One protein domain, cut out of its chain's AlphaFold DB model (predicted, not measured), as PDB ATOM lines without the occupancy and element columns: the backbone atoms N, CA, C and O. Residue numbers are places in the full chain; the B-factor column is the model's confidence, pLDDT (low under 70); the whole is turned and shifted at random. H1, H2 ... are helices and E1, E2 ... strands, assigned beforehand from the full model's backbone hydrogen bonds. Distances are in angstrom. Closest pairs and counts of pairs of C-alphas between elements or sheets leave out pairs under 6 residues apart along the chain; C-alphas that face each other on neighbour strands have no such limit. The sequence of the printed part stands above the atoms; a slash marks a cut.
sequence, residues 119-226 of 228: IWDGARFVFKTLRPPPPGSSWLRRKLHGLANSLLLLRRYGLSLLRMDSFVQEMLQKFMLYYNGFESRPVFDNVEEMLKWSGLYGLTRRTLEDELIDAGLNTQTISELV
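Overview. This is residues 119 to 226 of the 228 residues of the protein "Prenylcys_lyase domain-containing protein" of Aegilops tauschii subsp. strangulata (UniProt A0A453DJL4). Two long helices, H1 and H2, meet end to end as a wide V; from the far end of H2 the backbone folds back through three short helices, H3, H4 and H5, along H2 to the corner of the V. The strand E1 is near H1, and residues 135 to 140 and 179 to 184 stick out. The printed part has 108 residues, with one named strand and five named helices in the order E1, H1, H2, H3, H4, H5 along the chain; the class is mostly helix, with helices holding 61 and the strand 4 of the 65 residues in named elements. The whole is only just extended, close to loose, with a radius of gyration of the C-alphas of 19.7 A and spans of 58 by 33 by 22 A.

Arrangement. Start at E1, residues 125 to 128, which pairs with no named strand; residues 119 to 120 pair antiparallel with its residues 125 to 127. E1 is near H1, residues 139 to 157. H1 and H2, residues 160 to 179, meet only through their tight link. Residues 174 to 178 of H2 touch H3, residues 191 to 198, opposite ways at a steep tilt of 67 degrees, only just short of about perpendicular; the closest C-alphas, of Lys 174 and Ser 198, are 5.5 A apart. H4, residues 208 to 214, and H5, residues 219 to 225, form a helical hairpin and only just touch, with 3 pairs of C-alphas within 8 A; the closest, of Glu 209 and Ile 222, are 7.1 A apart. H5 is close to but not clearly touching H1, the closest C-alphas being Tyr 157 and Thr 221, 5.8 A apart. Every O i to N i+4 pair is within hydrogen-bond range in H1, H3, H4 and H5; in H2 13 of 16 are.

Along the chain. Find C-alpha 139 at (-54.081, 5.404, -38.680); from there H1 runs 26.8 A to residue 157. H2 runs 29.5 A to C-alpha 179 at (-54.083, -22.247, -8.352). E1 measures 7.1 A, H3 10.7 A, and H4 and H5 10.0 A each; H5 ends at C-alpha 225, (-32.802, -7.773, -22.707).

Size, cuts and confidence. The farthest C-alphas, of Gly 136 and Asp 189, are 59.6 A apart. The printed part has no cut, the link from H2 to H3 is long, and no printed residue is under 70 in pLDDT.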
ATOM      1  N   ILE A 119     -32.091   0.903 -25.718       93.62
ATOM      2  CA  ILE A 119     -31.219   0.039 -24.912       93.62
ATOM      3  C   ILE A 119     -29.858   0.709 -24.815       93.62
ATOM      4  O   ILE A 119     -29.244   1.023 -25.840       93.62
ATOM      5  N   TRP A 120     -29.420   0.950 -23.584       93.44
ATOM      6  CA  TRP A 120     -28.155   1.586 -23.245       93.44
ATOM      7  C   TRP A 120     -27.221   0.559 -22.610       93.44
ATOM      8  O   TRP A 120     -27.594  -0.070 -21.626       93.44
ATOM      9  N   ASP A 121     -26.016   0.406 -23.153       91.31
ATOM     10  CA  ASP A 121     -25.029  -0.583 -22.684       91.31
ATOM     11  C   ASP A 121     -24.090  -0.052 -21.584       91.31
ATOM     12  O   ASP A 121     -23.121  -0.709 -21.213       91.31
ATOM     13  N   GLY A 122     -24.341   1.158 -21.080       92.75
ATOM     14  CA  GLY A 122     -23.450   1.867 -20.159       92.75
ATOM     15  C   GLY A 122     -22.627   2.971 -20.831       92.75
ATOM     16  O   GLY A 122     -22.284   3.943 -20.159       92.75
ATOM     17  N   ALA A 123     -22.388   2.891 -22.145       95.44
ATOM     18  CA  ALA A 123     -21.570   3.851 -22.895       95.44
ATOM     19  C   ALA A 123     -22.272   4.456 -24.122       95.44
ATOM     20  O   ALA A 123     -21.995   5.601 -24.491       95.44
ATOM     21  N   ARG A 124     -23.164   3.709 -24.779       95.94
ATOM     22  CA  ARG A 124     -23.934   4.154 -25.945       95.94
ATOM     23  C   ARG A 124     -25.284   3.445 -26.040       95.94
ATOM     24  O   ARG A 124     -25.527   2.392 -25.458       95.94
ATOM     25  N   PHE A 125     -26.177   4.012 -26.848       94.81
ATOM     26  CA  PHE A 125     -27.408   3.322 -27.213       94.81
ATOM     27  C   PHE A 125     -27.119   2.298 -28.308       94.81
ATOM     28  O   PHE A 125     -26.788   2.677 -29.433       94.81
ATOM     29  N   VAL A 126     -27.278   1.017 -27.992       94.81
ATOM     30  CA  VAL A 126     -27.050  -0.091 -28.932       94.81
ATOM     31  C   VAL A 126     -28.272  -0.377 -29.801       94.81
ATOM     32  O   VAL A 126     -28.139  -0.888 -30.917       94.81
ATOM     33  N   PHE A 127     -29.456   0.015 -29.327       95.00
ATOM     34  CA  PHE A 127     -30.717  -0.103 -30.045       95.00
ATOM     35  C   PHE A 127     -31.681   1.022 -29.673       95.00
ATOM     36  O   PHE A 127     -31.706   1.472 -28.527       95.00
ATOM     37  N   LYS A 128     -32.491   1.457 -30.643       95.44
ATOM     38  CA  LYS A 128     -33.623   2.365 -30.444       95.44
ATOM     39  C   LYS A 128     -34.748   2.000 -31.402       95.44
ATOM     40  O   LYS A 128     -34.479   1.721 -32.572       95.44
ATOM     41  N   THR A 129     -35.989   2.061 -30.936       94.00
ATOM     42  CA  THR A 129     -37.144   2.076 -31.835       94.00
ATOM     43  C   THR A 129     -37.302   3.455 -32.476       94.00
ATOM     44  O   THR A 129     -36.695   4.449 -32.066       94.00
ATOM     45  N   LEU A 130     -38.100   3.520 -33.539       93.25
ATOM     46  CA  LEU A 130     -38.456   4.770 -34.190       93.25
ATOM     47  C   LEU A 130     -39.288   5.627 -33.240       93.25
ATOM     48  O   LEU A 130     -40.229   5.131 -32.614       93.25
ATOM     49  N   ARG A 131     -38.993   6.929 -33.213       90.50
ATOM     50  CA  ARG A 131     -39.809   7.901 -32.480       90.50
ATOM     51  C   ARG A 131     -41.273   7.821 -32.932       90.50
ATOM     52  O   ARG A 131     -41.510   7.674 -34.138       90.50
ATOM     53  N   PRO A 132     -42.230   7.920 -32.003       88.06
ATOM     54  CA  PRO A 132     -43.636   7.867 -32.325       88.06
ATOM     55  C   PRO A 132     -44.028   9.051 -33.207       88.06
ATOM     56  O   PRO A 132     -43.426  10.131 -33.145       88.06
ATOM     57  N   PRO A 133     -45.005   8.847 -34.100       87.31
ATOM     58  CA  PRO A 133     -45.496   9.916 -34.945       87.31
ATOM     59  C   PRO A 133     -46.259  10.955 -34.090       87.31
ATOM     60  O   PRO A 133     -46.908  10.572 -33.124       87.31
ATOM     61  N   PRO A 134     -46.234  12.254 -34.453       86.25
ATOM     62  CA  PRO A 134     -46.951  13.309 -33.737       86.25
ATOM     63  C   PRO A 134     -48.428  12.987 -33.453       86.25
ATOM     64  O   PRO A 134     -49.070  12.335 -34.296       86.25
ATOM     65  N   PRO A 135     -48.992  13.515 -32.349       83.69
ATOM     66  CA  PRO A 135     -50.420  13.423 -32.056       83.69
ATOM     67  C   PRO A 135     -51.275  13.856 -33.255       83.69
ATOM     68  O   PRO A 135     -50.933  14.790 -33.980       83.69
ATOM     69  N   GLY A 136     -52.372  13.140 -33.514       82.50
ATOM     70  CA  GLY A 136     -53.236  13.378 -34.683       82.50
ATOM     71  C   GLY A 136     -52.775  12.711 -35.987       82.50
ATOM     72  O   GLY A 136     -53.429  12.853 -37.019       82.50
ATOM     73  N   SER A 137     -51.685  11.936 -35.969       86.56
ATOM     74  CA  SER A 137     -51.234  11.181 -37.145       86.56
ATOM     75  C   SER A 137     -52.260  10.151 -37.637       86.56
ATOM     76  O   SER A 137     -52.939   9.473 -36.853       86.56
ATOM     77  N   SER A 138     -52.327   9.980 -38.962       91.56
ATOM     78  CA  SER A 138     -53.248   9.035 -39.601       91.56
ATOM     79  C   SER A 138     -53.037   7.598 -39.112       91.56
ATOM     80  O   SER A 138     -51.925   7.185 -38.767       91.56
ATOM     81  N   TRP A 139     -54.117   6.812 -39.094       90.69
ATOM     82  CA  TRP A 139     -54.081   5.404 -38.680       90.69
ATOM     83  C   TRP A 139     -53.090   4.573 -39.504       90.69
ATOM     84  O   TRP A 139     -52.335   3.776 -38.948       90.69
ATOM     85  N   LEU A 140     -53.027   4.813 -40.818       93.12
ATOM     86  CA  LEU A 140     -52.075   4.142 -41.704       93.12
ATOM     87  C   LEU A 140     -50.626   4.436 -41.304       93.12
ATOM     88  O   LEU A 140     -49.815   3.517 -41.225       93.12
ATOM     89  N   ARG A 141     -50.296   5.699 -40.999       90.12
ATOM     90  CA  ARG A 141     -48.945   6.083 -40.569       90.12
ATOM     91  C   ARG A 141     -48.561   5.417 -39.249       90.12
ATOM     92  O   ARG A 141     -47.436   4.943 -39.128       90.12
ATOM     93  N   ARG A 142     -49.492   5.342 -38.292       88.31
ATOM     94  CA  ARG A 142     -49.290   4.626 -37.021       88.31
ATOM     95  C   ARG A 142     -49.048   3.131 -37.244       88.31
ATOM     96  O   ARG A 142     -48.097   2.582 -36.699       88.31
ATOM     97  N   LYS A 143     -49.823   2.487 -38.124       90.44
ATOM     98  CA  LYS A 143     -49.593   1.082 -38.498       90.44
ATOM     99  C   LYS A 143     -48.244   0.854 -39.178       90.44
ATOM    100  O   LYS A 143     -47.551  -0.094 -38.829       90.44
ATOM    101  N   LEU A 144     -47.861   1.710 -40.125       93.19
ATOM    102  CA  LEU A 144     -46.562   1.614 -40.800       93.19
ATOM    103  C   LEU A 144     -45.396   1.816 -39.825       93.19
ATOM    104  O   LEU A 144     -44.398   1.112 -39.928       93.19
ATOM    105  N   HIS A 145     -45.534   2.731 -38.860       90.94
ATOM    106  CA  HIS A 145     -44.560   2.915 -37.779       90.94
ATOM    107  C   HIS A 145     -44.425   1.656 -36.912       90.94
ATOM    108  O   HIS A 145     -43.306   1.183 -36.712       90.94
ATOM    109  N   GLY A 146     -45.547   1.059 -36.497       90.06
ATOM    110  CA  GLY A 146     -45.551  -0.212 -35.770       90.06
ATOM    111  C   GLY A 146     -44.868  -1.337 -36.554       90.06
ATOM    112  O   GLY A 146     -43.977  -1.998 -36.032       90.06
ATOM    113  N   LEU A 147     -45.205  -1.500 -37.838       94.00
ATOM    114  CA  LEU A 147     -44.573  -2.492 -38.717       94.00
ATOM    115  C   LEU A 147     -43.067  -2.256 -38.882       94.00
ATOM    116  O   LEU A 147     -42.292  -3.211 -38.854       94.00
ATOM    117  N   ALA A 148     -42.642  -1.000 -39.025       94.81
ATOM    118  CA  ALA A 148     -41.229  -0.658 -39.128       94.81
ATOM    119  C   ALA A 148     -40.473  -1.007 -37.837       94.81
ATOM    120  O   ALA A 148     -39.400  -1.601 -37.908       94.81
ATOM    121  N   ASN A 149     -41.045  -0.722 -36.663       94.56
ATOM    122  CA  ASN A 149     -40.466  -1.130 -35.381       94.56
ATOM    123  C   ASN A 149     -40.406  -2.652 -35.224       94.56
ATOM    124  O   ASN A 149     -39.363  -3.175 -34.831       94.56
ATOM    125  N   SER A 150     -41.465  -3.373 -35.598       93.88
ATOM    126  CA  SER A 150     -41.459  -4.839 -35.605       93.88
ATOM    127  C   SER A 150     -40.373  -5.397 -36.522       93.88
ATOM    128  O   SER A 150     -39.685  -6.340 -36.145       93.88
ATOM    129  N   LEU A 151     -40.157  -4.794 -37.697       95.88
ATOM    130  CA  LEU A 151     -39.085  -5.197 -38.605       95.88
ATOM    131  C   LEU A 151     -37.693  -4.885 -38.036       95.88
ATOM    132  O   LEU A 151     -36.782  -5.690 -38.202       95.88
ATOM    133  N   LEU A 152     -37.514  -3.750 -37.349       95.75
ATOM    134  CA  LEU A 152     -36.257  -3.421 -36.665       95.75
ATOM    135  C   LEU A 152     -35.942  -4.428 -35.551       95.75
ATOM    136  O   LEU A 152     -34.806  -4.897 -35.461       95.75
ATOM    137  N   LEU A 153     -36.943  -4.789 -34.745       94.88
ATOM    138  CA  LEU A 153     -36.818  -5.806 -33.701       94.88
ATOM    139  C   LEU A 153     -36.530  -7.185 -34.298       94.88
ATOM    140  O   LEU A 153     -35.598  -7.851 -33.856       94.88
ATOM    141  N   LEU A 154     -37.260  -7.585 -35.343       95.69
ATOM    142  CA  LEU A 154     -37.043  -8.850 -36.046       95.69
ATOM    143  C   LEU A 154     -35.653  -8.905 -36.684       95.69
ATOM    144  O   LEU A 154     -34.986  -9.930 -36.630       95.69
ATOM    145  N   ARG A 155     -35.178  -7.803 -37.267       95.50
ATOM    146  CA  ARG A 155     -33.833  -7.736 -37.846       95.50
ATOM    147  C   ARG A 155     -32.749  -7.877 -36.780       95.50
ATOM    148  O   ARG A 155     -31.718  -8.478 -37.067       95.50
ATOM    149  N   ARG A 156     -32.950  -7.302 -35.590       95.12
ATOM    150  CA  ARG A 156     -31.956  -7.340 -34.510       95.12
ATOM    151  C   ARG A 156     -31.961  -8.661 -33.746       95.12
ATOM    152  O   ARG A 156     -30.903  -9.214 -33.494       95.12
ATOM    153  N   TYR A 157     -33.138  -9.162 -33.390       95.50
ATOM    154  CA  TYR A 157     -33.293 -10.299 -32.476       95.50
ATOM    155  C   TYR A 157     -33.801 -11.573 -33.159       95.50
ATOM    156  O   TYR A 157     -33.924 -12.630 -32.526       95.50
ATOM    157  N   GLY A 158     -34.130 -11.501 -34.448       95.19
ATOM    158  CA  GLY A 158     -34.771 -12.598 -35.158       95.19
ATOM    159  C   GLY A 158     -36.062 -13.021 -34.462       95.19
ATOM    160  O   GLY A 158     -36.808 -12.212 -33.911       95.19
ATOM    161  N   LEU A 159     -36.292 -14.330 -34.434       95.94
ATOM    162  CA  LEU A 159     -37.446 -14.933 -33.765       95.94
ATOM    163  C   LEU A 159     -37.260 -15.082 -32.246       95.94
ATOM    164  O   LEU A 159     -38.109 -15.677 -31.589       95.94
ATOM    165  N   SER A 160     -36.173 -14.561 -31.668       96.31
ATOM    166  CA  SER A 160     -35.842 -14.813 -30.255       96.31
ATOM    167  C   SER A 160     -36.843 -14.173 -29.302       96.31
ATOM    168  O   SER A 160     -37.140 -14.766 -28.277       96.31
ATOM    169  N   LEU A 161     -37.439 -13.029 -29.658       94.38
ATOM    170  CA  LEU A 161     -38.503 -12.421 -28.846       94.38
ATOM    171  C   LEU A 161     -39.765 -13.293 -28.792       94.38
ATOM    172  O   LEU A 161     -40.391 -13.396 -27.744       94.38
ATOM    173  N   LEU A 162     -40.111 -13.956 -29.901       95.25
ATOM    174  CA  LEU A 162     -41.247 -14.883 -29.948       95.25
ATOM    175  C   LEU A 162     -40.955 -16.161 -29.150       95.25
ATOM    176  O   LEU A 162     -41.824 -16.661 -28.440       95.25
ATOM    177  N   ARG A 163     -39.721 -16.674 -29.241       96.56
ATOM    178  CA  ARG A 163     -39.265 -17.822 -28.440       96.56
ATOM    179  C   ARG A 163     -39.241 -17.492 -26.950       96.56
ATOM    180  O   ARG A 163     -39.676 -18.307 -26.151       96.56
ATOM    181  N   MET A 164     -38.799 -16.288 -26.594       95.31
ATOM    182  CA  MET A 164     -38.799 -15.792 -25.219       95.31
ATOM    183  C   MET A 164     -40.217 -15.702 -24.655       95.31
ATOM    184  O   MET A 164     -40.454 -16.190 -23.555       95.31
ATOM    185  N   ASP A 165     -41.166 -15.134 -25.409       94.81
ATOM    186  CA  ASP A 165     -42.572 -15.125 -24.992       94.81
ATOM    187  C   ASP A 165     -43.097 -16.554 -24.817       94.81
ATOM    188  O   ASP A 165     -43.610 -16.877 -23.753       94.81
ATOM    189  N   SER A 166     -42.870 -17.443 -25.790       97.00
ATOM    190  CA  SER A 166     -43.289 -18.852 -25.697       97.00
ATOM    191  C   SER A 166     -42.734 -19.535 -24.439       97.00
ATOM    192  O   SER A 166     -43.494 -20.122 -23.673       97.00
ATOM    193  N   PHE A 167     -41.435 -19.373 -24.165       96.25
ATOM    194  CA  PHE A 167     -40.772 -19.894 -22.968       96.25
ATOM    195  C   PHE A 167     -41.416 -19.371 -21.672       96.25
ATOM    196  O   PHE A 167     -41.744 -20.143 -20.767       96.25
ATOM    197  N   VAL A 168     -41.660 -18.059 -21.587       94.94
ATOM    198  CA  VAL A 168     -42.320 -17.443 -20.427       94.94
ATOM    199  C   VAL A 168     -43.764 -17.931 -20.292       94.94
ATOM    200  O   VAL A 168     -44.201 -18.229 -19.179       94.94
ATOM    201  N   GLN A 169     -44.514 -18.052 -21.390       96.62
ATOM    202  CA  GLN A 169     -45.895 -18.540 -21.368       96.62
ATOM    203  C   GLN A 169     -45.984 -19.988 -20.887       96.62
ATOM    204  O   GLN A 169     -46.853 -20.284 -20.066       96.62
ATOM    205  N   GLU A 170     -45.088 -20.868 -21.336       96.62
ATOM    206  CA  GLU A 170     -45.015 -22.259 -20.874       96.62
ATOM    207  C   GLU A 170     -44.719 -22.339 -19.372       96.62
ATOM    208  O   GLU A 170     -45.408 -23.048 -18.632       96.62
ATOM    209  N   MET A 171     -43.738 -21.566 -18.894       96.19
ATOM    210  CA  MET A 171     -43.427 -21.467 -17.465       96.19
ATOM    211  C   MET A 171     -44.639 -20.968 -16.672       96.19
ATOM    212  O   MET A 171     -45.015 -21.564 -15.661       96.19
ATOM    213  N   LEU A 172     -45.306 -19.917 -17.150       96.00
ATOM    214  CA  LEU A 172     -46.489 -19.379 -16.490       96.00
ATOM    215  C   LEU A 172     -47.657 -20.370 -16.514       96.00
ATOM    216  O   LEU A 172     -48.389 -20.443 -15.534       96.00
ATOM    217  N   GLN A 173     -47.853 -21.137 -17.587       96.81
ATOM    218  CA  GLN A 173     -48.902 -22.158 -17.656       96.81
ATOM    219  C   GLN A 173     -48.692 -23.236 -16.585       96.81
ATOM    220  O   GLN A 173     -49.636 -23.591 -15.880       96.81
ATOM    221  N   LYS A 174     -47.446 -23.683 -16.404       97.00
ATOM    222  CA  LYS A 174     -47.049 -24.591 -15.320       97.00
ATOM    223  C   LYS A 174     -47.237 -23.965 -13.938       97.00
ATOM    224  O   LYS A 174     -47.782 -24.602 -13.042       97.00
ATOM    225  N   PHE A 175     -46.857 -22.698 -13.762       96.06
ATOM    226  CA  PHE A 175     -47.072 -21.958 -12.513       96.06
ATOM    227  C   PHE A 175     -48.559 -21.857 -12.146       96.06
ATOM    228  O   PHE A 175     -48.924 -21.988 -10.979       96.06
ATOM    229  N   MET A 176     -49.436 -21.679 -13.139       96.31
ATOM    230  CA  MET A 176     -50.877 -21.583 -12.907       96.31
ATOM    231  C   MET A 176     -51.489 -22.862 -12.324       96.31
ATOM    232  O   MET A 176     -52.529 -22.771 -11.672       96.31
ATOM    233  N   LEU A 177     -50.834 -24.020 -12.470       95.56
ATOM    234  CA  LEU A 177     -51.278 -25.274 -11.854       95.56
ATOM    235  C   LEU A 177     -51.400 -25.159 -10.328       95.56
ATOM    236  O   LEU A 177     -52.256 -25.806  -9.729       95.56
ATOM    237  N   TYR A 178     -50.615 -24.289  -9.684       94.12
ATOM    238  CA  TYR A 178     -50.702 -24.076  -8.238       94.12
ATOM    239  C   TYR A 178     -52.016 -23.451  -7.777       94.12
ATOM    240  O   TYR A 178     -52.342 -23.561  -6.596       94.12
ATOM    241  N   TYR A 179     -52.778 -22.824  -8.672       93.69
ATOM    242  CA  TYR A 179     -54.083 -22.247  -8.352       93.69
ATOM    243  C   TYR A 179     -55.252 -23.201  -8.586       93.69
ATOM    244  O   TYR A 179     -56.392 -22.837  -8.296       93.69
ATOM    245  N   ASN A 180     -54.987 -24.405  -9.097       93.00
ATOM    246  CA  ASN A 180     -56.012 -25.424  -9.237       93.00
ATOM    247  C   ASN A 180     -56.559 -25.840  -7.863       93.00
ATOM    248  O   ASN A 180     -55.858 -25.793  -6.847       93.00
ATOM    249  N   GLY A 181     -57.834 -26.237  -7.839       89.69
ATOM    250  CA  GLY A 181     -58.490 -26.719  -6.625       89.69
ATOM    251  C   GLY A 181     -57.853 -28.003  -6.086       89.69
ATOM    252  O   GLY A 181     -57.155 -28.716  -6.807       89.69
ATOM    253  N   PHE A 182     -58.129 -28.316  -4.820       86.25
ATOM    254  CA  PHE A 182     -57.595 -29.509  -4.146       86.25
ATOM    255  C   PHE A 182     -57.967 -30.831  -4.833       86.25
ATOM    256  O   PHE A 182     -57.232 -31.800  -4.708       86.25
ATOM    257  N   GLU A 183     -59.048 -30.853  -5.617       86.88
ATOM    258  CA  GLU A 183     -59.449 -32.018  -6.415       86.88
ATOM    259  C   GLU A 183     -58.400 -32.426  -7.462       86.88
ATOM    260  O   GLU A 183     -58.287 -33.597  -7.809       86.88
ATOM    261  N   SER A 184     -57.632 -31.468  -7.993       86.31
ATOM    262  CA  SER A 184     -56.648 -31.714  -9.058       86.31
ATOM    263  C   SER A 184     -55.213 -31.353  -8.681       86.31
ATOM    264  O   SER A 184     -54.281 -31.752  -9.382       86.31
ATOM    265  N   ARG A 185     -55.011 -30.627  -7.577       93.50
ATOM    266  CA  ARG A 185     -53.694 -30.305  -7.025       93.50
ATOM    267  C   ARG A 185     -53.461 -31.097  -5.730       93.50
ATOM    268  O   ARG A 185     -54.149 -30.819  -4.745       93.50
ATOM    269  N   PRO A 186     -52.475 -32.010  -5.690       92.56
ATOM    270  CA  PRO A 186     -52.164 -32.759  -4.479       92.56
ATOM    271  C   PRO A 186     -51.553 -31.857  -3.395       92.56
ATOM    272  O   PRO A 186     -51.128 -30.728  -3.652       92.56
ATOM    273  N   VAL A 187     -51.520 -32.368  -2.166       93.31
ATOM    274  CA  VAL A 187     -50.726 -31.798  -1.072       93.31
ATOM    275  C   VAL A 187     -49.325 -32.394  -1.162       93.31
ATOM    276  O   VAL A 187     -49.180 -33.575  -1.466       93.31
ATOM    277  N   PHE A 188     -48.309 -31.570  -0.938       94.56
ATOM    278  CA  PHE A 188     -46.910 -31.963  -1.075       94.56
ATOM    279  C   PHE A 188     -46.233 -31.957   0.285       94.56
ATOM    280  O   PHE A 188     -46.433 -31.018   1.059       94.56
ATOM    281  N   ASP A 189     -45.381 -32.948   0.531       94.81
ATOM    282  CA  ASP A 189     -44.612 -33.025   1.773       94.81
ATOM    283  C   ASP A 189     -43.422 -32.057   1.753       94.81
ATOM    284  O   ASP A 189     -42.943 -31.600   2.792       94.81
ATOM    285  N   ASN A 190     -42.930 -31.718   0.557       96.25
ATOM    286  CA  ASN A 190     -41.803 -30.814   0.374       96.25
ATOM    287  C   ASN A 190     -41.879 -30.012  -0.938       96.25
ATOM    288  O   ASN A 190     -42.644 -30.299  -1.861       96.25
ATOM    289  N   VAL A 191     -41.044 -28.974  -1.018       95.50
ATOM    290  CA  VAL A 191     -40.984 -28.048  -2.163       95.50
ATOM    291  C   VAL A 191     -40.512 -28.741  -3.443       95.50
ATOM    292  O   VAL A 191     -40.942 -28.372  -4.534       95.50
ATOM    293  N   GLU A 192     -39.638 -29.740  -3.335       96.56
ATOM    294  CA  GLU A 192     -39.117 -30.455  -4.500       96.56
ATOM    295  C   GLU A 192     -40.221 -31.253  -5.204       96.56
ATOM    296  O   GLU A 192     -40.361 -31.144  -6.421       96.56
ATOM    297  N   GLU A 193     -41.046 -31.988  -4.458       96.88
ATOM    298  CA  GLU A 193     -42.219 -32.684  -5.001       96.88
ATOM    299  C   GLU A 193     -43.197 -31.721  -5.673       96.88
ATOM    300  O   GLU A 193     -43.617 -31.965  -6.805       96.88
ATOM    301  N   MET A 194     -43.489 -30.590  -5.024       96.50
ATOM    302  CA  MET A 194     -44.345 -29.538  -5.578       96.50
ATOM    303  C   MET A 194     -43.816 -29.010  -6.923       96.50
ATOM    304  O   MET A 194     -44.574 -28.865  -7.885       96.50
ATOM    305  N   LEU A 195     -42.511 -28.738  -7.008       97.25
ATOM    306  CA  LEU A 195     -41.865 -28.246  -8.228       97.25
ATOM    307  C   LEU A 195     -41.780 -29.316  -9.323       97.25
ATOM    308  O   LEU A 195     -41.871 -28.990 -10.509       97.25
ATOM    309  N   LYS A 196     -41.582 -30.587  -8.954       97.00
ATOM    310  CA  LYS A 196     -41.577 -31.703  -9.911       97.00
ATOM    311  C   LYS A 196     -42.963 -31.901 -10.509       97.00
ATOM    312  O   LYS A 196     -43.073 -32.013 -11.725       97.00
ATOM    313  N   TRP A 197     -44.004 -31.868  -9.679       96.81
ATOM    314  CA  TRP A 197     -45.393 -31.999 -10.118       96.81
ATOM    315  C   TRP A 197     -45.812 -30.902 -11.103       96.81
ATOM    316  O   TRP A 197     -46.427 -31.199 -12.123       96.81
ATOM    317  N   SER A 198     -45.437 -29.645 -10.851       96.31
ATOM    318  CA  SER A 198     -45.744 -28.544 -11.774       96.31
ATOM    319  C   SER A 198     -44.872 -28.537 -13.036       96.31
ATOM    320  O   SER A 198     -45.145 -27.785 -13.968       96.31
ATOM    321  N   GLY A 199     -43.807 -29.343 -13.087       96.88
ATOM    322  CA  GLY A 199     -42.839 -29.338 -14.185       96.88
ATOM    323  C   GLY A 199     -41.903 -28.122 -14.186       96.88
ATOM    324  O   GLY A 199     -41.328 -27.800 -15.230       96.88
ATOM    325  N   LEU A 200     -41.767 -27.440 -13.042       97.06
ATOM    326  CA  LEU A 200     -40.891 -26.279 -12.846       97.06
ATOM    327  C   LEU A 200     -39.554 -26.635 -12.185       97.06
ATOM    328  O   LEU A 200     -38.651 -25.804 -12.177       97.06
ATOM    329  N   TYR A 201     -39.397 -27.851 -11.655       97.19
ATOM    330  CA  TYR A 201     -38.170 -28.259 -10.962       97.19
ATOM    331  C   TYR A 201     -36.911 -28.081 -11.815       97.19
ATOM    332  O   TYR A 201     -35.926 -27.563 -11.315       97.19
ATOM    333  N   GLY A 202     -36.938 -28.446 -13.101       95.44
ATOM    334  CA  GLY A 202     -35.771 -28.301 -13.982       95.44
ATOM    335  C   GLY A 202     -35.237 -26.865 -14.053       95.44
ATOM    336  O   GLY A 202     -34.030 -26.658 -13.951       95.44
ATOM    337  N   LEU A 203     -36.140 -25.877 -14.091       94.56
ATOM    338  CA  LEU A 203     -35.793 -24.454 -14.172       94.56
ATOM    339  C   LEU A 203     -35.058 -23.939 -12.925       94.56
ATOM    340  O   LEU A 203     -34.405 -22.904 -12.990       94.56
ATOM    341  N   THR A 204     -35.145 -24.633 -11.784       94.94
ATOM    342  CA  THR A 204     -34.437 -24.235 -10.552       94.94
ATOM    343  C   THR A 204     -33.039 -24.843 -10.443       94.94
ATOM    344  O   THR A 204     -32.313 -24.554  -9.491       94.94
ATOM    345  N   ARG A 205     -32.656 -25.711 -11.387       96.12
ATOM    346  CA  ARG A 205     -31.399 -26.475 -11.355       96.12
ATOM    347  C   ARG A 205     -30.310 -25.893 -12.245       96.12
ATOM    348  O   ARG A 205     -29.165 -26.325 -12.131       96.12
ATOM    349  N   ARG A 206     -30.664 -24.968 -13.135       94.50
ATOM    350  CA  ARG A 206     -29.783 -24.398 -14.159       94.50
ATOM    351  C   ARG A 206     -29.855 -22.882 -14.138       94.50
ATOM    352  O   ARG A 206     -30.747 -22.296 -13.526       94.50
ATOM    353  N   THR A 207     -28.873 -22.252 -14.769       94.00
ATOM    354  CA  THR A 207     -28.899 -20.804 -14.938       94.00
ATOM    355  C   THR A 207     -29.984 -20.424 -15.944       94.00
ATOM    356  O   THR A 207     -30.334 -21.209 -16.826       94.00
ATOM    357  N   LEU A 208     -30.521 -19.207 -15.822       93.94
ATOM    358  CA  LEU A 208     -31.491 -18.697 -16.791       93.94
ATOM    359  C   LEU A 208     -30.885 -18.618 -18.200       93.94
ATOM    360  O   LEU A 208     -31.573 -18.902 -19.172       93.94
ATOM    361  N   GLU A 209     -29.605 -18.258 -18.311       93.81
ATOM    362  CA  GLU A 209     -28.899 -18.181 -19.593       93.81
ATOM    363  C   GLU A 209     -28.910 -19.528 -20.328       93.81
ATOM    364  O   GLU A 209     -29.309 -19.575 -21.491       93.81
ATOM    365  N   ASP A 210     -28.570 -20.619 -19.636       94.81
ATOM    366  CA  ASP A 210     -28.558 -21.963 -20.226       94.81
ATOM    367  C   ASP A 210     -29.948 -22.382 -20.738       94.81
ATOM    368  O   ASP A 210     -30.077 -22.899 -21.847       94.81
ATOM    369  N   GLU A 211     -31.001 -22.130 -19.953       95.62
ATOM    370  CA  GLU A 211     -32.383 -22.453 -20.337       95.62
ATOM    371  C   GLU A 211     -32.847 -21.649 -21.561       95.62
ATOM    372  O   GLU A 211     -33.543 -22.170 -22.433       95.62
ATOM    373  N   LEU A 212     -32.440 -20.381 -21.664       95.50
ATOM    374  CA  LEU A 212     -32.792 -19.527 -22.795       95.50
ATOM    375  C   LEU A 212     -32.029 -19.898 -24.074       95.50
ATOM    376  O   LEU A 212     -32.606 -19.843 -25.164       95.50
ATOM    377  N   ILE A 213     -30.761 -20.303 -23.962       95.56
ATOM    378  CA  ILE A 213     -29.989 -20.832 -25.095       95.56
ATOM    379  C   ILE A 213     -30.651 -22.107 -25.631       95.56
ATOM    380  O   ILE A 213     -30.878 -22.210 -26.839       95.56
ATOM    381  N   ASP A 214     -31.030 -23.036 -24.749       95.25
ATOM    382  CA  ASP A 214     -31.711 -24.282 -25.130       95.25
ATOM    383  C   ASP A 214     -33.098 -24.022 -25.742       95.25
ATOM    384  O   ASP A 214     -33.498 -24.692 -26.697       95.25
ATOM    385  N   ALA A 215     -33.806 -22.988 -25.271       95.50
ATOM    386  CA  ALA A 215     -35.045 -22.498 -25.884       95.50
ATOM    387  C   ALA A 215     -34.824 -21.805 -27.251       95.50
ATOM    388  O   ALA A 215     -35.774 -21.361 -27.908       95.50
ATOM    389  N   GLY A 216     -33.574 -21.711 -27.714       96.06
ATOM    390  CA  GLY A 216     -33.202 -21.197 -29.025       96.06
ATOM    391  C   GLY A 216     -33.144 -19.673 -29.103       96.06
ATOM    392  O   GLY A 216     -33.291 -19.120 -30.201       96.06
ATOM    393  N   LEU A 217     -32.977 -18.972 -27.980       96.62
ATOM    394  CA  LEU A 217     -32.697 -17.539 -27.998       96.62
ATOM    395  C   LEU A 217     -31.245 -17.309 -28.425       96.62
ATOM    396  O   LEU A 217     -30.337 -18.051 -28.059       96.62
ATOM    397  N   ASN A 218     -31.015 -16.259 -29.212       94.69
ATOM    398  CA  ASN A 218     -29.651 -15.856 -29.535       94.69
ATOM    399  C   ASN A 218     -29.005 -15.106 -28.353       94.69
ATOM    400  O   ASN A 218     -29.687 -14.454 -27.557       94.69
ATOM    401  N   THR A 219     -27.675 -15.144 -28.289       93.81
ATOM    402  CA  THR A 219     -26.886 -14.529 -27.211       93.81
ATOM    403  C   THR A 219     -27.048 -13.014 -27.127       93.81
ATOM    404  O   THR A 219     -27.021 -12.466 -26.032       93.81
ATOM    405  N   GLN A 220     -27.268 -12.331 -28.255       93.81
ATOM    406  CA  GLN A 220     -27.503 -10.887 -28.282       93.81
ATOM    407  C   GLN A 220     -28.828 -10.508 -27.602       93.81
ATOM    408  O   GLN A 220     -28.896  -9.519 -26.883       93.81
ATOM    409  N   THR A 221     -29.892 -11.285 -27.807       94.56
ATOM    410  CA  THR A 221     -31.176 -11.086 -27.125       94.56
ATOM    411  C   THR A 221     -31.023 -11.294 -25.625       94.56
ATOM    412  O   THR A 221     -31.539 -10.485 -24.857       94.56
ATOM    413  N   ILE A 222     -30.307 -12.344 -25.215       94.50
ATOM    414  CA  ILE A 222     -30.067 -12.632 -23.797       94.50
ATOM    415  C   ILE A 222     -29.281 -11.479 -23.159       94.50
ATOM    416  O   ILE A 222     -29.750 -10.900 -22.188       94.50
ATOM    417  N   SER A 223     -28.154 -11.068 -23.741       91.81
ATOM    418  CA  SER A 223     -27.298 -10.035 -23.145       91.81
ATOM    419  C   SER A 223     -27.917  -8.635 -23.115       91.81
ATOM    420  O   SER A 223     -27.621  -7.860 -22.210       91.81
ATOM    421  N   GLU A 224     -28.757  -8.285 -24.094       92.12
ATOM    422  CA  GLU A 224     -29.334  -6.937 -24.191       92.12
ATOM    423  C   GLU A 224     -30.666  -6.776 -23.450       92.12
ATOM    424  O   GLU A 224     -31.002  -5.654 -23.068       92.12
ATOM    425  N   LEU A 225     -31.446  -7.851 -23.276       90.81
ATOM    426  CA  LEU A 225     -32.802  -7.773 -22.707       90.81
ATOM    427  C   LEU A 225     -32.972  -8.528 -21.391       90.81
ATOM    428  O   LEU A 225     -33.854  -8.178 -20.607       90.81
ATOM    429  N   VAL A 226     -32.160  -9.551 -21.134       88.12
ATOM    430  CA  VAL A 226     -32.236 -10.331 -19.898       88.12
ATOM    431  C   VAL A 226     -31.210  -9.758 -18.935       88.12
ATOM    432  O   VAL A 226     -30.030 -10.089 -18.972       88.12
TER     433      VAL A 226